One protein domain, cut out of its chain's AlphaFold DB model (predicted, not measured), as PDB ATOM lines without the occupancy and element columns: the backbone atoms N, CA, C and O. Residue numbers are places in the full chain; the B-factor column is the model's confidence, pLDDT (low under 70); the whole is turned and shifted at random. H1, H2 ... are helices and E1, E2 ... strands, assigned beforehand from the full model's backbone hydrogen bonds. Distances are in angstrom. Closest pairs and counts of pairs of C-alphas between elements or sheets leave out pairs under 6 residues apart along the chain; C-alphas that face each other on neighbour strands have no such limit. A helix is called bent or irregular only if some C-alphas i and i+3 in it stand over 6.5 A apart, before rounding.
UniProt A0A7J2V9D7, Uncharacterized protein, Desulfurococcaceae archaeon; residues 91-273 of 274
ATOM      1  N   GLU A  91     159.950 221.323 233.015       88.38
ATOM      2  CA  GLU A  91     160.676 221.292 231.749       88.38
ATOM      3  C   GLU A  91     160.427 219.980 230.996       88.38
ATOM      4  O   GLU A  91     160.086 220.000 229.813       88.38
ATOM      5  N   LEU A  92     160.532 218.833 231.674       89.31
ATOM      6  CA  LEU A  92     160.262 217.539 231.045       89.31
ATOM      7  C   LEU A  92     158.781 217.385 230.687       89.31
ATOM      8  O   LEU A  92     158.465 216.833 229.637       89.31
ATOM      9  N   GLU A  93     157.867 217.917 231.496       90.88
ATOM     10  CA  GLU A  93     156.441 217.946 231.169       90.88
ATOM     11  C   GLU A  93     156.147 218.801 229.936       90.88
ATOM     12  O   GLU A  93     155.407 218.364 229.050       90.88
ATOM     13  N   PHE A  94     156.782 219.972 229.823       92.00
ATOM     14  CA  PHE A  94     156.712 220.782 228.611       92.00
ATOM     15  C   PHE A  94     157.165 219.980 227.385       92.00
ATOM     16  O   PHE A  94     156.443 219.923 226.392       92.00
ATOM     17  N   ILE A  95     158.314 219.298 227.463       92.75
ATOM     18  CA  ILE A  95     158.813 218.453 226.366       92.75
ATOM     19  C   ILE A  95     157.781 217.374 226.008       92.75
ATOM     20  O   ILE A  95     157.406 217.250 224.839       92.75
ATOM     21  N   ARG A  96     157.263 216.648 227.009       92.31
ATOM     22  CA  ARG A  96     156.285 215.564 226.825       92.31
ATOM     23  C   ARG A  96     154.985 216.011 226.194       92.31
ATOM     24  O   ARG A  96     154.380 215.220 225.479       92.31
ATOM     25  N   ARG A  97     154.522 217.227 226.464       92.12
ATOM     26  CA  ARG A  97     153.213 217.702 225.990       92.12
ATOM     27  C   ARG A  97     153.306 218.517 224.709       92.12
ATOM     28  O   ARG A  97     152.356 218.531 223.932       92.12
ATOM     29  N   VAL A  98     154.433 219.179 224.465       92.94
ATOM     30  CA  VAL A  98     154.553 220.162 223.385       92.94
ATOM     31  C   VAL A  98     155.352 219.624 222.205       92.94
ATOM     32  O   VAL A  98     154.915 219.774 221.069       92.94
ATOM     33  N   LEU A  99     156.507 218.994 222.431       94.81
ATOM     34  CA  LEU A  99     157.433 218.699 221.338       94.81
ATOM     35  C   LEU A  99     157.062 217.416 220.583       94.81
ATOM     36  O   LEU A  99     156.834 216.387 221.219       94.81
ATOM     37  N   PRO A 100     157.042 217.415 219.233       95.69
ATOM     38  CA  PRO A 100     156.778 216.201 218.469       95.69
ATOM     39  C   PRO A 100     157.862 215.153 218.730       95.69
ATOM     40  O   PRO A 100     159.032 215.401 218.456       95.69
ATOM     41  N   ASP A 101     157.482 213.964 219.201       95.94
ATOM     42  CA  ASP A 101     158.423 212.934 219.677       95.94
ATOM     43  C   ASP A 101     159.390 212.422 218.597       95.94
ATOM     44  O   ASP A 101     160.466 211.919 218.893       95.94
ATOM     45  N   THR A 102     159.061 212.600 217.318       96.38
ATOM     46  CA  THR A 102     159.970 212.271 216.208       96.38
ATOM     47  C   THR A 102     161.000 213.363 215.901       96.38
ATOM     48  O   THR A 102     161.908 213.128 215.099       96.38
ATOM     49  N   MET A 103     160.871 214.535 216.527       96.75
ATOM     50  CA  MET A 103     161.617 215.765 216.243       96.75
ATOM     51  C   MET A 103     162.426 216.286 217.436       96.75
ATOM     52  O   MET A 103     162.943 217.403 217.383       96.75
ATOM     53  N   TYR A 104     162.575 215.488 218.488       97.50
ATOM     54  CA  TYR A 104     163.553 215.730 219.539       97.50
ATOM     55  C   TYR A 104     164.017 214.405 220.141       97.50
ATOM     56  O   TYR A 104     163.386 213.366 219.945       97.50
ATOM     57  N   TYR A 105     165.091 214.465 220.915       98.00
ATOM     58  CA  TYR A 105     165.376 213.473 221.940       98.00
ATOM     59  C   TYR A 105     166.145 214.103 223.102       98.00
ATOM     60  O   TYR A 105     166.772 215.157 222.972       98.00
ATOM     61  N   VAL A 106     166.066 213.447 224.249       95.75
ATOM     62  CA  VAL A 106     166.774 213.778 225.477       95.75
ATOM     63  C   VAL A 106     168.064 212.965 225.540       95.75
ATOM     64  O   VAL A 106     168.063 211.760 225.293       95.75
ATOM     65  N   SER A 107     169.163 213.644 225.851       94.94
ATOM     66  CA  SER A 107     170.473 213.065 226.138       94.94
ATOM     67  C   SER A 107     170.821 213.350 227.593       94.94
ATOM     68  O   SER A 107     170.754 214.494 228.052       94.94
ATOM     69  N   GLN A 108     171.166 212.294 228.315       89.81
ATOM     70  CA  GLN A 108     171.578 212.308 229.712       89.81
ATOM     71  C   GLN A 108     172.744 211.330 229.905       89.81
ATOM     72  O   GLN A 108     172.825 210.331 229.180       89.81
ATOM     73  N   PRO A 109     173.658 211.593 230.848       86.38
ATOM     74  CA  PRO A 109     174.791 210.716 231.100       86.38
ATOM     75  C   PRO A 109     174.332 209.468 231.871       86.38
ATOM     76  O   PRO A 109     174.363 209.407 233.097       86.38
ATOM     77  N   MET A 110     173.852 208.469 231.122       83.12
ATOM     78  CA  MET A 110     173.179 207.269 231.640       83.12
ATOM     79  C   MET A 110     174.055 206.388 232.542       83.12
ATOM     80  O   MET A 110     173.525 205.532 233.243       83.12
ATOM     81  N   LEU A 111     175.378 206.566 232.506       82.25
ATOM     82  CA  LEU A 111     176.332 205.779 233.283       82.25
ATOM     83  C   LEU A 111     176.992 206.586 234.406       82.25
ATOM     84  O   LEU A 111     177.804 206.012 235.130       82.25
ATOM     85  N   GLN A 112     176.676 207.871 234.578       73.56
ATOM     86  CA  GLN A 112     177.376 208.717 235.542       73.56
ATOM     87  C   GLN A 112     177.086 208.272 236.974       73.56
ATOM     88  O   GLN A 112     175.950 208.319 237.440       73.56
ATOM     89  N   SER A 113     178.134 207.850 237.682       57.66
ATOM     90  CA  SER A 113     178.048 207.389 239.075       57.66
ATOM     91  C   SER A 113     178.666 208.354 240.087       57.66
ATOM     92  O   SER A 113     178.587 208.084 241.281       57.66
ATOM     93  N   TRP A 114     179.286 209.453 239.638       56.53
ATOM     94  CA  TRP A 114     180.279 210.141 240.467       56.53
ATOM     95  C   TRP A 114     179.854 211.471 241.111       56.53
ATOM     96  O   TRP A 114     180.413 211.713 242.161       56.53
ATOM     97  N   PHE A 115     178.859 212.262 240.652       53.03
ATOM     98  CA  PHE A 115     178.228 213.342 241.470       53.03
ATOM     99  C   PHE A 115     176.905 213.925 240.895       53.03
ATOM    100  O   PHE A 115     176.834 214.345 239.747       53.03
ATOM    101  N   GLY A 116     175.896 214.073 241.769       54.03
ATOM    102  CA  GLY A 116     175.171 215.326 242.073       54.03
ATOM    103  C   GLY A 116     174.141 215.940 241.112       54.03
ATOM    104  O   GLY A 116     173.046 216.280 241.558       54.03
ATOM    105  N   LEU A 117     174.455 216.146 239.833       55.22
ATOM    106  CA  LEU A 117     173.552 216.811 238.883       55.22
ATOM    107  C   LEU A 117     173.734 216.199 237.499       55.22
ATOM    108  O   LEU A 117     174.796 216.304 236.903       55.22
ATOM    109  N   THR A 118     172.669 215.593 236.987       68.69
ATOM    110  CA  THR A 118     172.611 214.964 235.666       68.69
ATOM    111  C   THR A 118     172.097 216.005 234.665       68.69
ATOM    112  O   THR A 118     170.875 216.157 234.525       68.69
ATOM    113  N   PRO A 119     172.967 216.799 234.001       77.94
ATOM    114  CA  PRO A 119     172.490 217.800 233.063       77.94
ATOM    115  C   PRO A 119     171.692 217.114 231.956       77.94
ATOM    116  O   PRO A 119     172.066 216.064 231.436       77.94
ATOM    117  N   THR A 120     170.564 217.722 231.607       87.75
ATOM    118  CA  THR A 120     169.701 217.216 230.544       87.75
ATOM    119  C   THR A 120     169.958 218.037 229.293       87.75
ATOM    120  O   THR A 120     169.714 219.245 229.281       87.75
ATOM    121  N   LEU A 121     170.440 217.387 228.237       93.19
ATOM    122  CA  LEU A 121     170.582 217.990 226.919       93.19
ATOM    123  C   LEU A 121     169.401 217.566 226.044       93.19
ATOM    124  O   LEU A 121     169.207 216.395 225.739       93.19
ATOM    125  N   LEU A 122     168.614 218.536 225.611       95.75
ATOM    126  CA  LEU A 122     167.548 218.374 224.640       95.75
ATOM    127  C   LEU A 122     168.083 218.696 223.240       95.75
ATOM    128  O   LEU A 122     168.394 219.847 222.920       95.75
ATOM    129  N   VAL A 123     168.137 217.681 222.382       97.19
ATOM    130  CA  VAL A 123     168.465 217.844 220.964       97.19
ATOM    131  C   VAL A 123     167.160 217.954 220.185       97.19
ATOM    132  O   VAL A 123     166.360 217.021 220.166       97.19
ATOM    133  N   VAL A 124     166.932 219.097 219.540       97.12
ATOM    134  CA  VAL A 124     165.703 219.393 218.787       97.12
ATOM    135  C   VAL A 124     166.016 219.489 217.300       97.12
ATOM    136  O   VAL A 124     167.041 220.053 216.904       97.12
ATOM    137  N   ASP A 125     165.125 218.977 216.450       96.38
ATOM    138  CA  ASP A 125     165.279 219.132 215.007       96.38
ATOM    139  C   ASP A 125     165.283 220.617 214.619       96.38
ATOM    140  O   ASP A 125     164.415 221.402 215.014       96.38
ATOM    141  N   LYS A 126     166.248 221.006 213.783       94.75
ATOM    142  CA  LYS A 126     166.403 222.382 213.294       94.75
ATOM    143  C   LYS A 126     165.138 222.975 212.657       94.75
ATOM    144  O   LYS A 126     164.998 224.194 212.661       94.75
ATOM    145  N   LYS A 127     164.208 222.159 212.139       92.94
ATOM    146  CA  LYS A 127     162.917 222.618 211.587       92.94
ATOM    147  C   LYS A 127     162.019 223.303 212.620       92.94
ATOM    148  O   LYS A 127     161.152 224.082 212.237       92.94
ATOM    149  N   LEU A 128     162.215 223.018 213.905       93.06
ATOM    150  CA  LEU A 128     161.461 223.627 214.999       93.06
ATOM    151  C   LEU A 128     162.105 224.916 215.532       93.06
ATOM    152  O   LEU A 128     161.544 225.572 216.413       93.06
ATOM    153  N   ARG A 129     163.266 225.317 214.999       91.25
ATOM    154  CA  ARG A 129     163.940 226.553 215.402       91.25
ATOM    155  C   ARG A 129     163.035 227.757 215.133       91.25
ATOM    156  O   ARG A 129     162.549 227.933 214.020       91.25
ATOM    157  N   GLY A 130     162.804 228.569 216.164       87.25
ATOM    158  CA  GLY A 130     161.923 229.740 216.092       87.25
ATOM    159  C   GLY A 130     160.421 229.425 216.093       87.25
ATOM    160  O   GLY A 130     159.626 230.352 216.036       87.25
ATOM    161  N   ARG A 131     160.023 228.145 216.178       89.75
ATOM    162  CA  ARG A 131     158.612 227.722 216.274       89.75
ATOM    163  C   ARG A 131     158.185 227.349 217.695       89.75
ATOM    164  O   ARG A 131     157.000 227.165 217.941       89.75
ATOM    165  N   ILE A 132     159.142 227.200 218.611       87.25
ATOM    166  CA  ILE A 132     158.908 226.800 220.000       87.25
ATOM    167  C   ILE A 132     159.250 227.966 220.924       87.25
ATOM    168  O   ILE A 132     160.379 228.460 220.914       87.25
ATOM    169  N   ASN A 133     158.302 228.328 221.784       85.19
ATOM    170  CA  ASN A 133     158.535 229.244 222.894       85.19
ATOM    171  C   ASN A 133     159.024 228.443 224.103       85.19
ATOM    172  O   ASN A 133     158.231 227.824 224.808       85.19
ATOM    173  N   LEU A 134     160.343 228.411 224.301       84.62
ATOM    174  CA  LEU A 134     160.959 227.684 225.409       84.62
ATOM    175  C   LEU A 134     160.702 228.405 226.751       84.62
ATOM    176  O   LEU A 134     160.978 229.604 226.845       84.62
ATOM    177  N   PRO A 135     160.214 227.701 227.792       83.94
ATOM    178  CA  PRO A 135     160.104 228.235 229.151       83.94
ATOM    179  C   PRO A 135     161.452 228.674 229.750       83.94
ATOM    180  O   PRO A 135     162.517 228.280 229.279       83.94
ATOM    181  N   SER A 136     161.417 229.437 230.848       76.31
ATOM    182  CA  SER A 136     162.610 229.999 231.508       76.31
ATOM    183  C   SER A 136     163.626 228.969 232.029       76.31
ATOM    184  O   SER A 136     164.790 229.319 232.200       76.31
ATOM    185  N   GLY A 137     163.221 227.714 232.253       74.00
ATOM    186  CA  GLY A 137     164.109 226.617 232.670       74.00
ATOM    187  C   GLY A 137     165.019 226.059 231.563       74.00
ATOM    188  O   GLY A 137     165.897 225.239 231.834       74.00
ATOM    189  N   PHE A 138     164.844 226.505 230.313       79.88
ATOM    190  CA  PHE A 138     165.622 226.039 229.166       79.88
ATOM    191  C   PHE A 138     166.755 227.002 228.804       79.88
ATOM    192  O   PHE A 138     166.552 228.206 228.634       79.88
ATOM    193  N   ILE A 139     167.949 226.455 228.585       79.00
ATOM    194  CA  ILE A 139     169.129 227.201 228.143       79.00
ATOM    195  C   ILE A 139     169.408 226.855 226.693       79.00
ATOM    196  O   ILE A 139     169.904 225.779 226.375       79.00
ATOM    197  N   ASN A 140     169.126 227.791 225.794       75.44
ATOM    198  CA  ASN A 140     169.485 227.624 224.395       75.44
ATOM    199  C   ASN A 140     170.984 227.894 224.195       75.44
ATOM    200  O   ASN A 140     171.411 229.046 224.264       75.44
ATOM    201  N   LEU A 141     171.755 226.852 223.877       75.00
ATOM    202  CA  LEU A 141     173.205 226.941 223.655       75.00
ATOM    203  C   LEU A 141     173.584 227.778 222.420       75.00
ATOM    204  O   LEU A 141     174.720 228.215 222.294       75.00
ATOM    205  N   SER A 142     172.630 228.056 221.525       64.38
ATOM    206  CA  SER A 142     172.831 228.971 220.390       64.38
ATOM    207  C   SER A 142     172.573 230.452 220.720       64.38
ATOM    208  O   SER A 142     172.684 231.301 219.838       64.38
ATOM    209  N   SER A 143     172.221 230.782 221.970       55.19
ATOM    210  CA  SER A 143     171.918 232.142 222.431       55.19
ATOM    211  C   SER A 143     172.996 232.664 223.388       55.19
ATOM    212  O   SER A 143     173.377 231.979 224.329       55.19
ATOM    213  N   ARG A 144     173.454 233.913 223.205       46.41
ATOM    214  CA  ARG A 144     174.486 234.573 224.042       46.41
ATOM    215  C   ARG A 144     174.010 234.978 225.455       46.41
ATOM    216  O   ARG A 144     174.714 235.713 226.145       46.41
ATOM    217  N   ARG A 145     172.816 234.572 225.903       44.94
ATOM    218  CA  ARG A 145     172.291 234.955 227.229       44.94
ATOM    219  C   ARG A 145     172.849 234.056 228.332       44.94
ATOM    220  O   ARG A 145     172.726 232.836 228.263       44.94
ATOM    221  N   ARG A 146     173.413 234.676 229.378       40.00
ATOM    222  CA  ARG A 146     173.842 233.976 230.597       40.00
ATOM    223  C   ARG A 146     172.623 233.428 231.361       40.00
ATOM    224  O   ARG A 146     171.645 234.159 231.515       40.00
ATOM    225  N   PRO A 147     172.669 232.181 231.849       46.75
ATOM    226  CA  PRO A 147     171.524 231.547 232.497       46.75
ATOM    227  C   PRO A 147     171.468 231.753 234.026       46.75
ATOM    228  O   PRO A 147     172.503 231.761 234.692       46.75
ATOM    229  N   GLY A 148     170.248 231.848 234.580       41.44
ATOM    230  CA  GLY A 148     169.931 231.837 236.026       41.44
ATOM    231  C   GLY A 148     169.859 230.418 236.628       41.44
ATOM    232  O   GLY A 148     169.935 229.434 235.889       41.44
ATOM    233  N   SER A 149     169.835 230.275 237.959       34.62
ATOM    234  CA  SER A 149     169.923 228.982 238.674       34.62
ATOM    235  C   SER A 149     168.590 228.206 238.703       34.62
ATOM    236  O   SER A 149     167.528 228.784 238.904       34.62
ATOM    237  N   GLY A 150     168.651 226.888 238.481       46.38
ATOM    238  CA  GLY A 150     167.523 225.942 238.434       46.38
ATOM    239  C   GLY A 150     167.961 224.605 237.811       46.38
ATOM    240  O   GLY A 150     169.092 224.520 237.333       46.38
ATOM    241  N   ASN A 151     167.113 223.568 237.791       55.47
ATOM    242  CA  ASN A 151     167.377 222.349 237.008       55.47
ATOM    243  C   ASN A 151     167.379 222.717 235.516       55.47
ATOM    244  O   ASN A 151     166.340 223.012 234.932       55.47
ATOM    245  N   ARG A 152     168.568 222.780 234.917       72.50
ATOM    246  CA  ARG A 152     168.780 223.350 233.582       72.50
ATOM    247  C   ARG A 152     168.629 222.284 232.503       72.50
ATOM    248  O   ARG A 152     169.380 221.310 232.489       72.50
ATOM    249  N   VAL A 153     167.716 222.516 231.560       84.06
ATOM    250  CA  VAL A 153     167.671 221.763 230.299       84.06
ATOM    251  C   VAL A 153     168.397 222.564 229.227       84.06
ATOM    252  O   VAL A 153     167.943 223.630 228.809       84.06
ATOM    253  N   PHE A 154     169.539 222.060 228.775       89.31
ATOM    254  CA  PHE A 154     170.284 222.654 227.671       89.31
ATOM    255  C   PHE A 154     169.627 222.271 226.352       89.31
ATOM    256  O   PHE A 154     169.200 221.137 226.186       89.31
ATOM    257  N   VAL A 155     169.527 223.202 225.407       93.06
ATOM    258  CA  VAL A 155     168.872 222.970 224.118       93.06
ATOM    259  C   VAL A 155     169.836 223.251 222.986       93.06
ATOM    260  O   VAL A 155     170.410 224.341 222.904       93.06
ATOM    261  N   VAL A 156     169.945 222.292 222.071       94.81
ATOM    262  CA  VAL A 156     170.650 222.446 220.801       94.81
ATOM    263  C   VAL A 156     169.715 222.113 219.641       94.81
ATOM    264  O   VAL A 156     168.979 221.128 219.673       94.81
ATOM    265  N   TYR A 157     169.742 222.948 218.602       95.00
ATOM    266  CA  TYR A 157     169.012 222.701 217.361       95.00
ATOM    267  C   TYR A 157     169.959 222.090 216.332       95.00
ATOM    268  O   TYR A 157     170.916 222.740 215.911       95.00
ATOM    269  N   SER A 158     169.692 220.859 215.906       95.06
ATOM    270  CA  SER A 158     170.554 220.115 214.983       95.06
ATOM    271  C   SER A 158     169.730 219.279 214.002       95.06
ATOM    272  O   SER A 158     168.508 219.191 214.108       95.06
ATOM    273  N   SER A 159     170.370 218.688 212.992       94.06
ATOM    274  CA  SER A 159     169.687 217.689 212.166       94.06
ATOM    275  C   SER A 159     169.605 216.368 212.925       94.06
ATOM    276  O   SER A 159     170.617 215.889 213.432       94.06
ATOM    277  N   LEU A 160     168.421 215.747 212.941       95.56
ATOM    278  CA  LEU A 160     168.246 214.415 213.532       95.56
ATOM    279  C   LEU A 160     168.569 213.266 212.560       95.56
ATOM    280  O   LEU A 160     168.401 212.092 212.893       95.56
ATOM    281  N   ARG A 161     169.021 213.573 211.337       92.56
ATOM    282  CA  ARG A 161     169.405 212.555 210.352       92.56
ATOM    283  C   ARG A 161     170.624 211.783 210.863       92.56
ATOM    284  O   ARG A 161     171.626 212.387 211.213       92.56
ATOM    285  N   GLY A 162     170.534 210.452 210.872       92.19
ATOM    286  CA  GLY A 162     171.614 209.570 211.340       92.19
ATOM    287  C   GLY A 162     171.734 209.447 212.865       92.19
ATOM    288  O   GLY A 162     172.552 208.651 213.331       92.19
ATOM    289  N   ARG A 163     170.908 210.180 213.628       95.94
ATOM    290  CA  ARG A 163     170.855 210.108 215.092       95.94
ATOM    291  C   ARG A 163     170.055 208.895 215.565       95.94
ATOM    292  O   ARG A 163     169.052 208.518 214.948       95.94
ATOM    293  N   GLU A 164     170.465 208.326 216.690       96.31
ATOM    294  CA  GLU A 164     169.848 207.130 217.272       96.31
ATOM    295  C   GLU A 164     169.105 207.440 218.568       96.31
ATOM    296  O   GLU A 164     169.693 207.841 219.567       96.31
ATOM    297  N   TYR A 165     167.787 207.262 218.539       97.62
ATOM    298  CA  TYR A 165     166.911 207.603 219.652       97.62
ATOM    299  C   TYR A 165     165.579 206.853 219.565       97.62
ATOM    300  O   TYR A 165     165.148 206.446 218.475       97.62
ATOM    301  N   LYS A 166     164.933 206.661 220.718       97.38
ATOM    302  CA  LYS A 166     163.699 205.889 220.889       97.38
ATOM    303  C   LYS A 166     162.772 206.537 221.906       97.38
ATOM    304  O   LYS A 166     163.215 207.107 222.895       97.38
ATOM    305  N   TYR A 167     161.476 206.417 221.663       96.75
ATOM    306  CA  TYR A 167     160.455 206.773 222.633       96.75
ATOM    307  C   TYR A 167     160.406 205.728 223.746       96.75
ATOM    308  O   TYR A 167     160.304 204.532 223.469       96.75
ATOM    309  N   SER A 168     160.440 206.185 224.993       94.44
ATOM    310  CA  SER A 168     160.176 205.358 226.163       94.44
ATOM    311  C   SER A 168     158.725 205.529 226.592       94.44
ATOM    312  O   SER A 168     158.280 206.636 226.897       94.44
ATOM    313  N   TRP A 169     157.996 204.415 226.642       91.31
ATOM    314  CA  TRP A 169     156.639 204.370 227.191       91.31
ATOM    315  C   TRP A 169     156.618 204.512 228.716       91.31
ATOM    316  O   TRP A 169     155.570 204.837 229.263       91.31
ATOM    317  N   ASP A 170     157.756 204.319 229.386       90.94
ATOM    318  CA  ASP A 170     157.858 204.445 230.841       90.94
ATOM    319  C   ASP A 170     158.009 205.906 231.256       90.94
ATOM    320  O   ASP A 170     157.423 206.335 232.242       90.94
ATOM    321  N   SER A 171     158.760 206.697 230.483       90.75
ATOM    322  CA  SER A 171     158.975 208.121 230.767       90.75
ATOM    323  C   SER A 171     158.131 209.055 229.901       90.75
ATOM    324  O   SER A 171     158.167 210.261 230.121       90.75
ATOM    325  N   TYR A 172     157.450 208.533 228.876       93.06
ATOM    326  CA  TYR A 172     156.724 209.281 227.841       93.06
ATOM    327  C   TYR A 172     157.571 210.327 227.095       93.06
ATOM    328  O   TYR A 172     157.044 211.309 226.571       93.06
ATOM    329  N   LEU A 173     158.885 210.103 227.038       94.62
ATOM    330  CA  LEU A 173     159.885 210.968 226.409       94.62
ATOM    331  C   LEU A 173     160.655 210.182 225.356       94.62
ATOM    332  O   LEU A 173     160.772 208.958 225.431       94.62
ATOM    333  N   THR A 174     161.239 210.901 224.411       97.19
ATOM    334  CA  THR A 174     162.180 210.328 223.452       97.19
ATOM    335  C   THR A 174     163.604 210.496 223.953       97.19
ATOM    336  O   THR A 174     164.010 211.619 224.233       97.19
ATOM    337  N   HIS A 175     164.363 209.407 224.037       96.69
ATOM    338  CA  HIS A 175     165.727 209.367 224.570       96.69
ATOM    339  C   HIS A 175     166.727 208.902 223.519       96.69
ATOM    340  O   HIS A 175     166.409 208.048 222.688       96.69
ATOM    341  N   ALA A 176     167.936 209.454 223.564       97.12
ATOM    342  CA  ALA A 176     169.081 208.946 222.817       97.12
ATOM    343  C   ALA A 176     169.454 207.520 223.258       97.12
ATOM    344  O   ALA A 176     169.169 207.112 224.383       97.12
ATOM    345  N   THR A 177     170.131 206.767 222.389       95.25
ATOM    346  CA  THR A 177     170.900 205.592 222.842       95.25
ATOM    347  C   THR A 177     172.104 206.036 223.677       95.25
ATOM    348  O   THR A 177     172.464 207.213 223.657       95.25
ATOM    349  N   ILE A 178     172.759 205.107 224.380       93.94
ATOM    350  CA  ILE A 178     173.928 205.413 225.219       93.94
ATOM    351  C   ILE A 178     175.029 206.106 224.395       93.94
ATOM    352  O   ILE A 178     175.442 207.208 224.756       93.94
ATOM    353  N   GLU A 179     175.439 205.547 223.248       95.50
ATOM    354  CA  GLU A 179     176.498 206.159 222.425       95.50
ATOM    355  C   GLU A 179     176.076 207.519 221.867       95.50
ATOM    356  O   GLU A 179     176.866 208.461 221.870       95.50
ATOM    357  N   GLN A 180     174.825 207.644 221.409       97.00
ATOM    358  CA  GLN A 180     174.307 208.910 220.893       97.00
ATOM    359  C   GLN A 180     174.269 209.984 221.988       97.00
ATOM    360  O   GLN A 180     174.634 211.130 221.729       97.00
ATOM    361  N   SER A 181     173.862 209.608 223.201       95.81
ATOM    362  CA  SER A 181     173.746 210.505 224.347       95.81
ATOM    363  C   SER A 181     175.108 211.069 224.742       95.81
ATOM    364  O   SER A 181     175.282 212.286 224.779       95.81
ATOM    365  N   TYR A 182     176.102 210.201 224.960       95.12
ATOM    366  CA  TYR A 182     177.457 210.636 225.309       95.12
ATOM    367  C   TYR A 182     178.123 211.408 224.169       95.12
ATOM    368  O   TYR A 182     178.775 212.420 224.423       95.12
ATOM    369  N   ALA A 183     177.895 211.010 222.913       96.38
ATOM    370  CA  ALA A 183     178.375 211.770 221.768       96.38
ATOM    371  C   ALA A 183     177.828 213.205 221.759       96.38
ATOM    372  O   ALA A 183     178.581 214.152 221.532       96.38
ATOM    373  N   ASP A 184     176.535 213.397 222.024       96.50
ATOM    374  CA  ASP A 184     175.923 214.726 222.047       96.50
ATOM    375  C   ASP A 184     176.354 215.549 223.260       96.50
ATOM    376  O   ASP A 184     176.666 216.731 223.110       96.50
ATOM    377  N   LEU A 185     176.424 214.932 224.442       94.12
ATOM    378  CA  LEU A 185     176.902 215.590 225.654       94.12
ATOM    379  C   LEU A 185     178.328 216.108 225.458       94.12
ATOM    380  O   LEU A 185     178.572 217.297 225.647       94.12
ATOM    381  N   ILE A 186     179.238 215.269 224.962       94.38
ATOM    382  CA  ILE A 186     180.630 215.668 224.730       94.38
ATOM    383  C   ILE A 186     180.751 216.673 223.579       94.38
ATOM    384  O   ILE A 186     181.644 217.515 223.592       94.38
ATOM    385  N   SER A 187     179.852 216.635 222.591       95.00
ATOM    386  CA  SER A 187     179.884 217.563 221.451       95.00
ATOM    387  C   SER A 187     179.347 218.957 221.777       95.00
ATOM    388  O   SER A 187     179.808 219.930 221.185       95.00
ATOM    389  N   TYR A 188     178.343 219.069 222.650       93.06
ATOM    390  CA  TYR A 188     177.568 220.307 222.795       93.06
ATOM    391  C   TYR A 188     177.624 220.930 224.182       93.06
ATOM    392  O   TYR A 188     177.461 222.147 224.299       93.06
ATOM    393  N   MET A 189     177.820 220.140 225.234       89.25
ATOM    394  CA  MET A 189     177.793 220.683 226.586       89.25
ATOM    395  C   MET A 189     179.032 221.549 226.848       89.25
ATOM    396  O   MET A 189     180.137 221.176 226.450       89.25
ATOM    397  N   PRO A 190     178.881 222.689 227.547       85.94
ATOM    398  CA  PRO A 190     180.024 223.487 227.995       85.94
ATOM    399  C   PRO A 190     180.925 222.757 228.998       85.94
ATOM    400  O   PRO A 190     182.106 223.071 229.073       85.94
ATOM    401  N   THR A 191     180.344 221.820 229.752       86.25
ATOM    402  CA  THR A 191     180.980 220.981 230.778       86.25
ATOM    403  C   THR A 191     181.215 219.565 230.244       86.25
ATOM    404  O   THR A 191     180.858 218.571 230.869       86.25
ATOM    405  N   TRP A 192     181.677 219.459 228.997       89.31
ATOM    406  CA  TRP A 192     181.823 218.175 228.307       89.31
ATOM    407  C   TRP A 192     182.838 217.245 228.982       89.31
ATOM    408  O   TRP A 192     182.752 216.027 228.827       89.31
ATOM    409  N   GLU A 193     183.784 217.817 229.722       88.38
ATOM    410  CA  GLU A 193     184.836 217.117 230.450       88.38
ATOM    411  C   GLU A 193     184.253 216.169 231.503       88.38
ATOM    412  O   GLU A 193     184.772 215.071 231.691       88.38
ATOM    413  N   ASP A 194     183.122 216.544 232.107       85.81
ATOM    414  CA  ASP A 194     182.445 215.783 233.165       85.81
ATOM    415  C   ASP A 194     181.952 214.405 232.693       85.81
ATOM    416  O   ASP A 194     181.698 213.516 233.508       85.81
ATOM    417  N   PHE A 195     181.806 214.210 231.378       88.50
ATOM    418  CA  PHE A 195     181.316 212.959 230.789       88.50
ATOM    419  C   PHE A 195     182.441 212.036 230.318       88.50
ATOM    420  O   PHE A 195     182.188 210.868 230.014       88.50
ATOM    421  N   LEU A 196     183.678 212.533 230.233       90.38
ATOM    422  CA  LEU A 196     184.814 211.741 229.767       90.38
ATOM    423  C   LEU A 196     185.202 210.599 230.711       90.38
ATOM    424  O   LEU A 196     185.499 209.522 230.190       90.38
ATOM    425  N   PRO A 197     185.178 210.757 232.052       87.75
ATOM    426  CA  PRO A 197     185.483 209.648 232.950       87.75
ATOM    427  C   PRO A 197     184.594 208.428 232.712       87.75
ATOM    428  O   PRO A 197     185.096 207.309 232.698       87.75
ATOM    429  N   ASP A 198     183.300 208.620 232.436       88.00
ATOM    430  CA  ASP A 198     182.405 207.505 232.115       88.00
ATOM    431  C   ASP A 198     182.851 206.777 230.842       88.00
ATOM    432  O   ASP A 198     182.931 205.551 230.833       88.00
ATOM    433  N   VAL A 199     183.171 207.519 229.778       89.62
ATOM    434  CA  VAL A 199     183.612 206.943 228.497       89.62
ATOM    435  C   VAL A 199     184.931 206.183 228.648       89.62
ATOM    436  O   VAL A 199     185.085 205.102 228.085       89.62
ATOM    437  N   LEU A 200     185.880 206.729 229.410       88.88
ATOM    438  CA  LEU A 200     187.213 206.149 229.572       88.88
ATOM    439  C   LEU A 200     187.199 204.941 230.518       88.88
ATOM    440  O   LEU A 200     187.649 203.857 230.143       88.88
ATOM    441  N   LEU A 201     186.633 205.102 231.717       85.75
ATOM    442  CA  LEU A 201     186.641 204.075 232.763       85.75
ATOM    443  C   LEU A 201     185.636 202.951 232.495       85.75
ATOM    444  O   LEU A 201     185.845 201.820 232.925       85.75
ATOM    445  N   LYS A 202     184.543 203.240 231.779       86.56
ATOM    446  CA  LYS A 202     183.502 202.257 231.433       86.56
ATOM    447  C   LYS A 202     183.483 201.956 229.940       86.56
ATOM    448  O   LYS A 202     182.439 201.610 229.398       86.56
ATOM    449  N   SER A 203     184.634 202.056 229.278       86.31
ATOM    450  CA  SER A 203     184.784 201.835 227.833       86.31
ATOM    451  C   SER A 203     184.239 200.486 227.343       86.31
ATOM    452  O   SER A 203     183.763 200.399 226.217       86.31
ATOM    453  N   SER A 204     184.219 199.451 228.190       86.50
ATOM    454  CA  SER A 204     183.603 198.150 227.885       86.50
ATOM    455  C   SER A 204     182.078 198.190 227.715       86.50
ATOM    456  O   SER A 204     181.506 197.267 227.139       86.50
ATOM    457  N   LEU A 205     181.414 199.242 228.204       88.81
ATOM    458  CA  LEU A 205     179.974 199.468 228.061       88.81
ATOM    459  C   LEU A 205     179.620 200.285 226.808       88.81
ATOM    460  O   LEU A 205     178.439 200.529 226.566       88.81
ATOM    461  N   PHE A 206     180.618 200.710 226.026       89.06
ATOM    462  CA  PHE A 206     180.435 201.527 224.832       89.06
ATOM    463  C   PHE A 206     180.943 200.824 223.575       89.06
ATOM    464  O   PHE A 206     182.037 200.263 223.546       89.06
ATOM    465  N   ASP A 207     180.202 200.979 222.478       92.31
ATOM    466  CA  ASP A 207     180.800 200.893 221.148       92.31
ATOM    467  C   ASP A 207     181.539 202.212 220.856       92.31
ATOM    468  O   ASP A 207     180.941 203.230 220.490       92.31
ATOM    469  N   MET A 208     182.854 202.205 221.087       90.06
ATOM    470  CA  MET A 208     183.699 203.395 220.985       90.06
ATOM    471  C   MET A 208     183.808 203.934 219.552       90.06
ATOM    472  O   MET A 208     183.813 205.154 219.365       90.06
ATOM    473  N   ASP A 209     183.841 203.055 218.543       91.56
ATOM    474  CA  ASP A 209     183.840 203.470 217.136       91.56
ATOM    475  C   ASP A 209     182.523 204.190 216.817       91.56
ATOM    476  O   ASP A 209     182.520 205.301 216.282       91.56
ATOM    477  N   LYS A 210     181.390 203.611 217.228       93.69
ATOM    478  CA  LYS A 210     180.067 204.209 217.028       93.69
ATOM    479  C   LYS A 210     179.923 205.551 217.746       93.69
ATOM    480  O   LYS A 210     179.394 206.504 217.172       93.69
ATOM    481  N   LEU A 211     180.396 205.660 218.983       93.56
ATOM    482  CA  LEU A 211     180.382 206.910 219.744       93.56
ATOM    483  C   LEU A 211     181.193 208.013 219.029       93.56
ATOM    484  O   LEU A 211     180.707 209.139 218.876       93.56
ATOM    485  N   LEU A 212     182.367 207.684 218.484       92.19
ATOM    486  CA  LEU A 212     183.157 208.600 217.650       92.19
ATOM    487  C   LEU A 212     182.453 208.943 216.327       92.19
ATOM    488  O   LEU A 212     182.476 210.090 215.884       92.19
ATOM    489  N   GLU A 213     181.753 208.004 215.696       92.88
ATOM    490  CA  GLU A 213     180.983 208.289 214.481       92.88
ATOM    491  C   GLU A 213     179.861 209.314 214.716       92.88
ATOM    492  O   GLU A 213     179.641 210.174 213.856       92.88
ATOM    493  N   LYS A 214     179.179 209.261 215.870       94.75
ATOM    494  CA  LYS A 214     178.036 210.136 216.206       94.75
ATOM    495  C   LYS A 214     178.413 211.534 216.707       94.75
ATOM    496  O   LYS A 214     177.547 212.418 216.735       94.75
ATOM    497  N   THR A 215     179.659 211.747 217.118       93.88
ATOM    498  CA  THR A 215     180.132 213.052 217.605       93.88
ATOM    499  C   THR A 215     180.328 214.060 216.472       93.88
ATOM    500  O   THR A 215     180.513 213.708 215.304       93.88
ATOM    501  N   THR A 216     180.284 215.352 216.814       93.69
ATOM    502  CA  THR A 216     180.751 216.421 215.916       93.69
ATOM    503  C   THR A 216     182.268 216.335 215.733       93.69
ATOM    504  O   THR A 216     182.940 215.634 216.478       93.69
ATOM    505  N   LEU A 217     182.839 217.072 214.772       91.50
ATOM    506  CA  LEU A 217     184.299 217.126 214.606       91.50
ATOM    507  C   LEU A 217     185.006 217.577 215.898       91.50
ATOM    508  O   LEU A 217     185.987 216.970 216.313       91.50
ATOM    509  N   GLU A 218     184.456 218.595 216.557       91.56
ATOM    510  CA  GLU A 218     184.945 219.079 217.850       91.56
ATOM    511  C   GLU A 218     184.798 218.012 218.946       91.56
ATOM    512  O   GLU A 218     185.746 217.743 219.678       91.56
ATOM    513  N   GLY A 219     183.648 217.332 219.014       94.06
ATOM    514  CA  GLY A 219     183.435 216.205 219.924       94.06
ATOM    515  C   GLY A 219     184.433 215.065 219.697       94.06
ATOM    516  O   GLY A 219     184.997 214.547 220.656       94.06
ATOM    517  N   ARG A 220     184.721 214.713 218.438       93.38
ATOM    518  CA  ARG A 220     185.739 213.710 218.087       93.38
ATOM    519  C   ARG A 220     187.113 214.118 218.582       93.38
ATOM    520  O   ARG A 220     187.815 213.279 219.128       93.38
ATOM    521  N   SER A 221     187.474 215.388 218.417       94.00
ATOM    522  CA  SER A 221     188.755 215.904 218.892       94.00
ATOM    523  C   SER A 221     188.870 215.841 220.418       94.00
ATOM    524  O   SER A 221     189.868 215.339 220.937       94.00
ATOM    525  N   ARG A 222     187.810 216.217 221.146       94.88
ATOM    526  CA  ARG A 222     187.727 216.077 222.612       94.88
ATOM    527  C   ARG A 222     187.943 214.632 223.062       94.88
ATOM    528  O   ARG A 222     188.761 214.380 223.941       94.88
ATOM    529  N   ILE A 223     187.263 213.676 222.429       93.19
ATOM    530  CA  ILE A 223     187.351 212.253 222.794       93.19
ATOM    531  C   ILE A 223     188.695 211.652 222.389       93.19
ATOM    532  O   ILE A 223     189.301 210.942 223.184       93.19
ATOM    533  N   ALA A 224     189.194 211.961 221.191       92.06
ATOM    534  CA  ALA A 224     190.501 211.506 220.729       92.06
ATOM    535  C   ALA A 224     191.620 211.993 221.657       92.06
ATOM    536  O   ALA A 224     192.467 211.200 222.062       92.06
ATOM    537  N   THR A 225     191.580 213.270 222.050       92.69
ATOM    538  CA  THR A 225     192.546 213.849 222.993       92.69
ATOM    539  C   THR A 225     192.422 213.194 224.369       92.69
ATOM    540  O   THR A 225     193.434 212.804 224.944       92.69
ATOM    541  N   ALA A 226     191.202 212.982 224.872       92.00
ATOM    542  CA  ALA A 226     190.968 212.310 226.152       92.00
ATOM    543  C   ALA A 226     191.495 210.870 226.173       92.00
ATOM    544  O   ALA A 226     192.137 210.459 227.136       92.00
ATOM    545  N   ILE A 227     191.269 210.118 225.094       91.12
ATOM    546  CA  ILE A 227     191.785 208.757 224.941       91.12
ATOM    547  C   ILE A 227     193.309 208.773 224.869       91.12
ATOM    548  O   ILE A 227     193.943 208.020 225.596       91.12
ATOM    549  N   ALA A 228     193.909 209.639 224.047       89.69
ATOM    550  CA  ALA A 228     195.363 209.737 223.932       89.69
ATOM    551  C   ALA A 228     196.021 210.103 225.274       89.69
ATOM    552  O   ALA A 228     197.018 209.491 225.667       89.69
ATOM    553  N   TYR A 229     195.426 211.050 226.001       89.69
ATOM    554  CA  TYR A 229     195.846 211.434 227.343       89.69
ATOM    555  C   TYR A 229     195.754 210.255 228.317       89.69
ATOM    556  O   TYR A 229     196.749 209.881 228.937       89.69
ATOM    557  N   TYR A 230     194.592 209.604 228.395       88.44
ATOM    558  CA  TYR A 230     194.378 208.479 229.300       88.44
ATOM    559  C   TYR A 230     195.271 207.279 228.962       88.44
ATOM    560  O   TYR A 230     195.892 206.721 229.858       88.44
ATOM    561  N   SER A 231     195.440 206.942 227.683       87.75
ATOM    562  CA  SER A 231     196.394 205.928 227.215       87.75
ATOM    563  C   SER A 231     197.831 206.249 227.628       87.75
ATOM    564  O   SER A 231     198.578 205.350 228.014       87.75
ATOM    565  N   THR A 232     198.214 207.528 227.593       85.69
ATOM    566  CA  THR A 232     199.536 207.985 228.044       85.69
ATOM    567  C   THR A 232     199.688 207.887 229.557       85.69
ATOM    568  O   THR A 232     200.803 207.666 230.017       85.69
ATOM    569  N   LEU A 233     198.605 208.005 230.331       83.62
ATOM    570  CA  LEU A 233     198.605 207.877 231.792       83.62
ATOM    571  C   LEU A 233     198.541 206.424 232.280       83.62
ATOM    572  O   LEU A 233     199.308 206.041 233.156       83.62
ATOM    573  N   SER A 234     197.670 205.588 231.723       82.25
ATOM    574  CA  SER A 234     197.396 204.234 232.232       82.25
ATOM    575  C   SER A 234     198.077 203.121 231.435       82.25
ATOM    576  O   SER A 234     198.090 201.972 231.861       82.25
ATOM    577  N   GLY A 235     198.621 203.427 230.253       81.88
ATOM    578  CA  GLY A 235     199.080 202.408 229.304       81.88
ATOM    579  C   GLY A 235     197.938 201.673 228.589       81.88
ATOM    580  O   GLY A 235     198.202 200.814 227.744       81.88
ATOM    581  N   TRP A 236     196.678 202.013 228.883       85.00
ATOM    582  CA  TRP A 236     195.500 201.435 228.244       85.00
ATOM    583  C   TRP A 236     195.471 201.726 226.742       85.00
ATOM    584  O   TRP A 236     195.791 202.828 226.296       85.00
ATOM    585  N   ARG A 237     195.037 200.746 225.946       81.25
ATOM    586  CA  ARG A 237     194.859 200.889 224.497       81.25
ATOM    587  C   ARG A 237     193.452 200.433 224.112       81.25
ATOM    588  O   ARG A 237     193.198 199.228 224.154       81.25
ATOM    589  N   PRO A 238     192.541 201.347 223.740       78.50
ATOM    590  CA  PRO A 238     191.215 200.939 223.306       78.50
ATOM    591  C   PRO A 238     191.274 200.226 221.951       78.50
ATOM    592  O   PRO A 238     192.056 200.628 221.083       78.50
ATOM    593  N   PRO A 239     190.419 199.214 221.726       75.69
ATOM    594  CA  PRO A 239     190.305 198.537 220.441       75.69
ATOM    595  C   PRO A 239     189.506 199.401 219.450       75.69
ATOM    596  O   PRO A 239     188.341 199.130 219.172       75.69
ATOM    597  N   LEU A 240     190.124 200.467 218.939       83.06
ATOM    598  CA  LEU A 240     189.533 201.366 217.944       83.06
ATOM    599  C   LEU A 240     189.961 201.000 216.531       83.06
ATOM    600  O   LEU A 240     191.126 200.684 216.288       83.06
ATOM    601  N   LYS A 241     189.034 201.118 215.576       83.31
ATOM    602  CA  LYS A 241     189.351 200.966 214.148       83.31
ATOM    603  C   LYS A 241     189.915 202.248 213.551       83.31
ATOM    604  O   LYS A 241     190.660 202.192 212.574       83.31
ATOM    605  N   MET A 242     189.543 203.402 214.102       78.44
ATOM    606  CA  MET A 242     190.010 204.691 213.602       78.44
ATOM    607  C   MET A 242     191.355 205.110 214.194       78.44
ATOM    608  O   MET A 242     191.634 204.905 215.373       78.44
ATOM    609  N   ASN A 243     192.170 205.771 213.372       79.56
ATOM    610  CA  ASN A 243     193.388 206.417 213.838       79.56
ATOM    611  C   ASN A 243     193.033 207.730 214.558       79.56
ATOM    612  O   ASN A 243     192.554 208.674 213.933       79.56
ATOM    613  N   LEU A 244     193.267 207.776 215.871       80.12
ATOM    614  CA  LEU A 244     192.945 208.934 216.706       80.12
ATOM    615  C   LEU A 244     193.962 210.073 216.617       80.12
ATOM    616  O   LEU A 244     193.604 211.213 216.900       80.12
ATOM    617  N   TYR A 245     195.213 209.793 216.240       77.19
ATOM    618  CA  TYR A 245     196.306 210.761 216.379       77.19
ATOM    619  C   TYR A 245     196.084 212.037 215.562       77.19
ATOM    620  O   TYR A 245     196.442 213.117 216.010       77.19
ATOM    621  N   SER A 246     195.423 211.942 214.404       84.00
ATOM    622  CA  SER A 246     195.103 213.106 213.567       84.00
ATOM    623  C   SER A 246     193.991 214.003 214.127       84.00
ATOM    624  O   SER A 246     193.677 215.022 213.521       84.00
ATOM    625  N   LEU A 247     193.334 213.597 215.216       87.38
ATOM    626  CA  LEU A 247     192.221 214.317 215.843       87.38
ATOM    627  C   LEU A 247     192.598 214.908 217.210       87.38
ATOM    628  O   LEU A 247     191.798 215.646 217.788       87.38
ATOM    629  N   VAL A 248     193.781 214.574 217.732       88.69
ATOM    630  CA  VAL A 248     194.280 215.080 219.015       88.69
ATOM    631  C   VAL A 248     194.547 216.579 218.906       88.69
ATOM    632  O   VAL A 248     195.118 217.037 217.917       88.69
ATOM    633  N   SER A 249     194.137 217.327 219.928       90.00
ATOM    634  CA  SER A 249     194.301 218.776 219.985       90.00
ATOM    635  C   SER A 249     194.946 219.192 221.303       90.00
ATOM    636  O   SER A 249     194.440 218.885 222.383       90.00
ATOM    637  N   GLU A 250     196.096 219.863 221.213       86.25
ATOM    638  CA  GLU A 250     196.918 220.237 222.374       86.25
ATOM    639  C   GLU A 250     196.232 221.269 223.282       86.25
ATOM    640  O   GLU A 250     196.379 221.225 224.500       86.25
ATOM    641  N   ASP A 251     195.411 222.148 222.708       90.69
ATOM    642  CA  ASP A 251     194.628 223.165 223.423       90.69
ATOM    643  C   ASP A 251     193.590 222.581 224.397       90.69
ATOM    644  O   ASP A 251     193.100 223.283 225.283       90.69
ATOM    645  N   LEU A 252     193.261 221.294 224.269       89.62
ATOM    646  CA  LEU A 252     192.335 220.599 225.161       89.62
ATOM    647  C   LEU A 252     193.040 219.945 226.359       89.62
ATOM    648  O   LEU A 252     192.361 219.538 227.303       89.62
ATOM    649  N   VAL A 253     194.375 219.848 226.357       85.94
ATOM    650  CA  VAL A 253     195.134 219.099 227.374       85.94
ATOM    651  C   VAL A 253     194.953 219.692 228.769       85.94
ATOM    652  O   VAL A 253     194.662 218.943 229.697       85.94
ATOM    653  N   ASP A 254     195.013 221.017 228.926       85.38
ATOM    654  CA  ASP A 254     194.834 221.673 230.232       85.38
ATOM    655  C   ASP A 254     193.477 221.339 230.870       85.38
ATOM    656  O   ASP A 254     193.364 221.144 232.083       85.38
ATOM    657  N   ARG A 255     192.434 221.207 230.042       85.69
ATOM    658  CA  ARG A 255     191.104 220.799 230.507       85.69
ATOM    659  C   ARG A 255     191.063 219.334 230.931       85.69
ATOM    660  O   ARG A 255     190.374 218.995 231.889       85.69
ATOM    661  N   LEU A 256     191.820 218.473 230.256       85.50
ATOM    662  CA  LEU A 256     191.938 217.057 230.609       85.50
ATOM    663  C   LEU A 256     192.752 216.844 231.888       85.50
ATOM    664  O   LEU A 256     192.419 215.971 232.690       85.50
ATOM    665  N   VAL A 257     193.770 217.675 232.134       84.44
ATOM    666  CA  VAL A 257     194.524 217.650 233.394       84.44
ATOM    667  C   VAL A 257     193.578 217.847 234.579       84.44
ATOM    668  O   VAL A 257     193.666 217.094 235.552       84.44
ATOM    669  N   ALA A 258     192.611 218.765 234.470       81.56
ATOM    670  CA  ALA A 258     191.636 219.038 235.527       81.56
ATOM    671  C   ALA A 258     190.765 217.823 235.905       81.56
ATOM    672  O   ALA A 258     190.348 217.721 237.058       81.56
ATOM    673  N   ILE A 259     190.525 216.886 234.980       81.94
ATOM    674  CA  ILE A 259     189.746 215.667 235.263       81.94
ATOM    675  C   ILE A 259     190.602 214.464 235.673       81.94
ATOM    676  O   ILE A 259     190.055 213.424 236.032       81.94
ATOM    677  N   THR A 260     191.933 214.587 235.674       80.75
ATOM    678  CA  THR A 260     192.864 213.505 236.053       80.75
ATOM    679  C   THR A 260     192.544 212.858 237.402       80.75
ATOM    680  O   THR A 260     192.569 211.629 237.456       80.75
ATOM    681  N   PRO A 261     192.177 213.598 238.472       80.00
ATOM    682  CA  PRO A 261     191.824 212.977 239.750       80.00
ATOM    683  C   PRO A 261     190.663 211.978 239.656       80.00
ATOM    684  O   PRO A 261     190.588 211.063 240.466       80.00
ATOM    685  N   TYR A 262     189.777 212.129 238.666       75.75
ATOM    686  CA  TYR A 262     188.667 211.204 238.422       75.75
ATOM    687  C   TYR A 262     189.058 210.012 237.551       75.75
ATOM    688  O   TYR A 262     188.308 209.046 237.483       75.75
ATOM    689  N   LEU A 263     190.190 210.092 236.851       75.94
ATOM    690  CA  LEU A 263     190.685 209.044 235.960       75.94
ATOM    691  C   LEU A 263     191.669 208.103 236.653       75.94
ATOM    692  O   LEU A 263     191.845 206.981 236.189       75.94
ATOM    693  N   VAL A 264     192.321 208.557 237.727       70.38
ATOM    694  CA  VAL A 264     193.272 207.760 238.508       70.38
ATOM    695  C   VAL A 264     192.508 206.819 239.435       70.38
ATOM    696  O   VAL A 264     191.981 207.237 240.461       70.38
ATOM    697  N   ASP A 265     192.466 205.540 239.073       64.44
ATOM    698  CA  ASP A 265     192.036 204.462 239.962       64.44
ATOM    699  C   ASP A 265     193.245 203.678 240.510       64.44
ATOM    700  O   ASP A 265     194.401 203.918 240.137       64.44
ATOM    701  N   SER A 266     192.987 202.724 241.406       56.62
ATOM    702  CA  SER A 266     194.023 201.867 241.993       56.62
ATOM    703  C   SER A 266     194.814 201.076 240.944       56.62
ATOM    704  O   SER A 266     195.998 200.831 241.151       56.62
ATOM    705  N   SER A 267     194.222 200.748 239.790       55.78
ATOM    706  CA  SER A 267     194.906 200.018 238.716       55.78
ATOM    707  C   SER A 267     195.991 200.861 238.035       55.78
ATOM    708  O   SER A 267     197.051 200.346 237.672       55.78
ATOM    709  N   ILE A 268     195.787 202.177 237.921       57.97
ATOM    710  CA  ILE A 268     196.793 203.102 237.378       57.97
ATOM    711  C   ILE A 268     197.949 203.280 238.361       57.97
ATOM    712  O   ILE A 268     199.107 203.256 237.944       57.97
ATOM    713  N   ILE A 269     197.647 203.388 239.655       56.78
ATOM    714  CA  ILE A 269     198.647 203.488 240.729       56.78
ATOM    715  C   ILE A 269     199.511 202.214 240.768       56.78
ATOM    716  O   ILE A 269     200.740 202.289 240.711       56.78
ATOM    717  N   GLU A 270     198.874 201.041 240.731       53.19
ATOM    718  CA  GLU A 270     199.544 199.735 240.718       53.19
ATOM    719  C   GLU A 270     200.375 199.508 239.443       53.19
ATOM    720  O   GLU A 270     201.518 199.051 239.522       53.19
ATOM    721  N   SER A 271     199.853 199.874 238.264       55.22
ATOM    722  CA  SER A 271     200.566 199.721 236.982       55.22
ATOM    723  C   SER A 271     201.811 200.607 236.863       55.22
ATOM    724  O   SER A 271     202.744 200.270 236.130       55.22
ATOM    725  N   ARG A 272     201.849 201.730 237.594       51.81
ATOM    726  CA  ARG A 272     202.936 202.719 237.553       51.81
ATOM    727  C   ARG A 272     203.886 202.669 238.745       51.81
ATOM    728  O   ARG A 272     204.896 203.367 238.700       51.81
ATOM    729  N   ARG A 273     203.612 201.834 239.757       49.47
ATOM    730  CA  ARG A 273     204.362 201.775 241.028       49.47
ATOM    731  C   ARG A 273     204.498 203.154 241.696       49.47
ATOM    732  O   ARG A 273     205.601 203.530 242.096       49.47
TER     733      ARG A 273
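What this domain is: This is residues 91 to 273 of the 274 residues of an uncharacterized protein of Desulfurococcaceae archaeon (UniProt A0A7J2V9D7). An elongated domain has a small twisted sheet, E1 E2 E4 E3, toward one end and crossed helices H3 to H7 toward the other, with H2 between them, packed on one face of the sheet and against H3, H4 and H5. The hairpin E5 E6 packs on E1 mainly through E6, whose strand crosses E1, H1 sits at the far strand end, and H7 makes the opposite tip. The printed part has 183 residues, with seven named helices and six strands, in the order H1, E1 to E6, H2 to H7; the sheet is mixed and the class is mixed, helices and strands. The whole is compact, with a radius of gyration of the C-alphas of 17.2 A and spans of 56 by 34 by 33 A.

How they stand to each other: E1, residues 104 to 107, and E2, residues 120 to 125, form an antiparallel hairpin; N 107 and O 121 are 2.8 A apart, within hydrogen-bond range. E4, residues 153 to 158, is parallel to E2, with N 122 and O 154 at 2.7 A, and to E3, residues 138 to 140, with N 139 and O 153 at 2.8 A. From edge to edge the strands' lines turn by 79 degrees. E5, residues 165 to 168, and E6, residues 173 to 176, form an antiparallel hairpin, with N 166 and O 175 at 2.8 A; the closest C-alphas of E1 and E6, Val 106 and His 175, are 4.6 A apart. H1, residues 91 to 98, only grazes the sheet, with residues 91 to 95. H2, residues 178 to 188, is on one face, two layers of helix and sheet, at a height over the sheet of 9.3 A, across the strands at 86 degrees to E1 on the local plane. The hub is H5, residues 217 to 234. It touches H2, about perpendicular at 74 degrees, closest at the C-alphas of Ser 187 and Gly 219, 4.1 A. H3, residues 192 to 201, forms a helical hairpin with H2, at a shallow tilt of 34 degrees, only just short of steep; their closest C-alphas, Ile 186 and Trp 192, are 4.5 A apart. H4, residues 208 to 214, forms a helical hairpin with H5, but they only just touch, with 3 pairs of C-alphas within 8 A, the closest Leu 212 and Arg 220 at 5.7 A. H6, residues 250 to 263, touches H5 at a steep tilt of 54 degrees, closest at the C-alphas of Ala 226 and Leu 256, 6.6 A. H7, residues 266 to 272, touches residues 233 to 234 of H5, closest at the C-alphas of Ser 234 and Ile 268, 5.3 A. Every O i to N i+4 pair is within hydrogen-bond range in H1, H2, H4, H5 and H7, against 3 of 6 in H3 and 5 of 10 in H6.

Where its parts are: H1 begins at C-alpha 91, (160.676, 221.292, 231.749). E2 spans 16.3 A, E4 15.7 A, H2 15.5 A, H3 15.6 A, H5 25.5 A and H6 18.7 A. H5 begins at C-alpha 217, (184.299, 217.126, 214.606), and H7 ends at C-alpha 272, (202.936, 202.719, 237.553). H3 is irregular, but only just, with C-alphas 194 and 197 6.8 A apart; H6 is irregular, with C-alphas 258 and 261 7.4 A apart.

The domain as a whole: The C-alphas farthest apart, those of Arg 131 and Arg 273, are 58.1 A apart. The printed part has no cut. The links E1 to E2, E2 to E3, E3 to E4 and H5 to H6 are long. The mean pLDDT of the printed part is 84.2; residues 113 to 118, 142 to 151 and 265 to 273 are under 70.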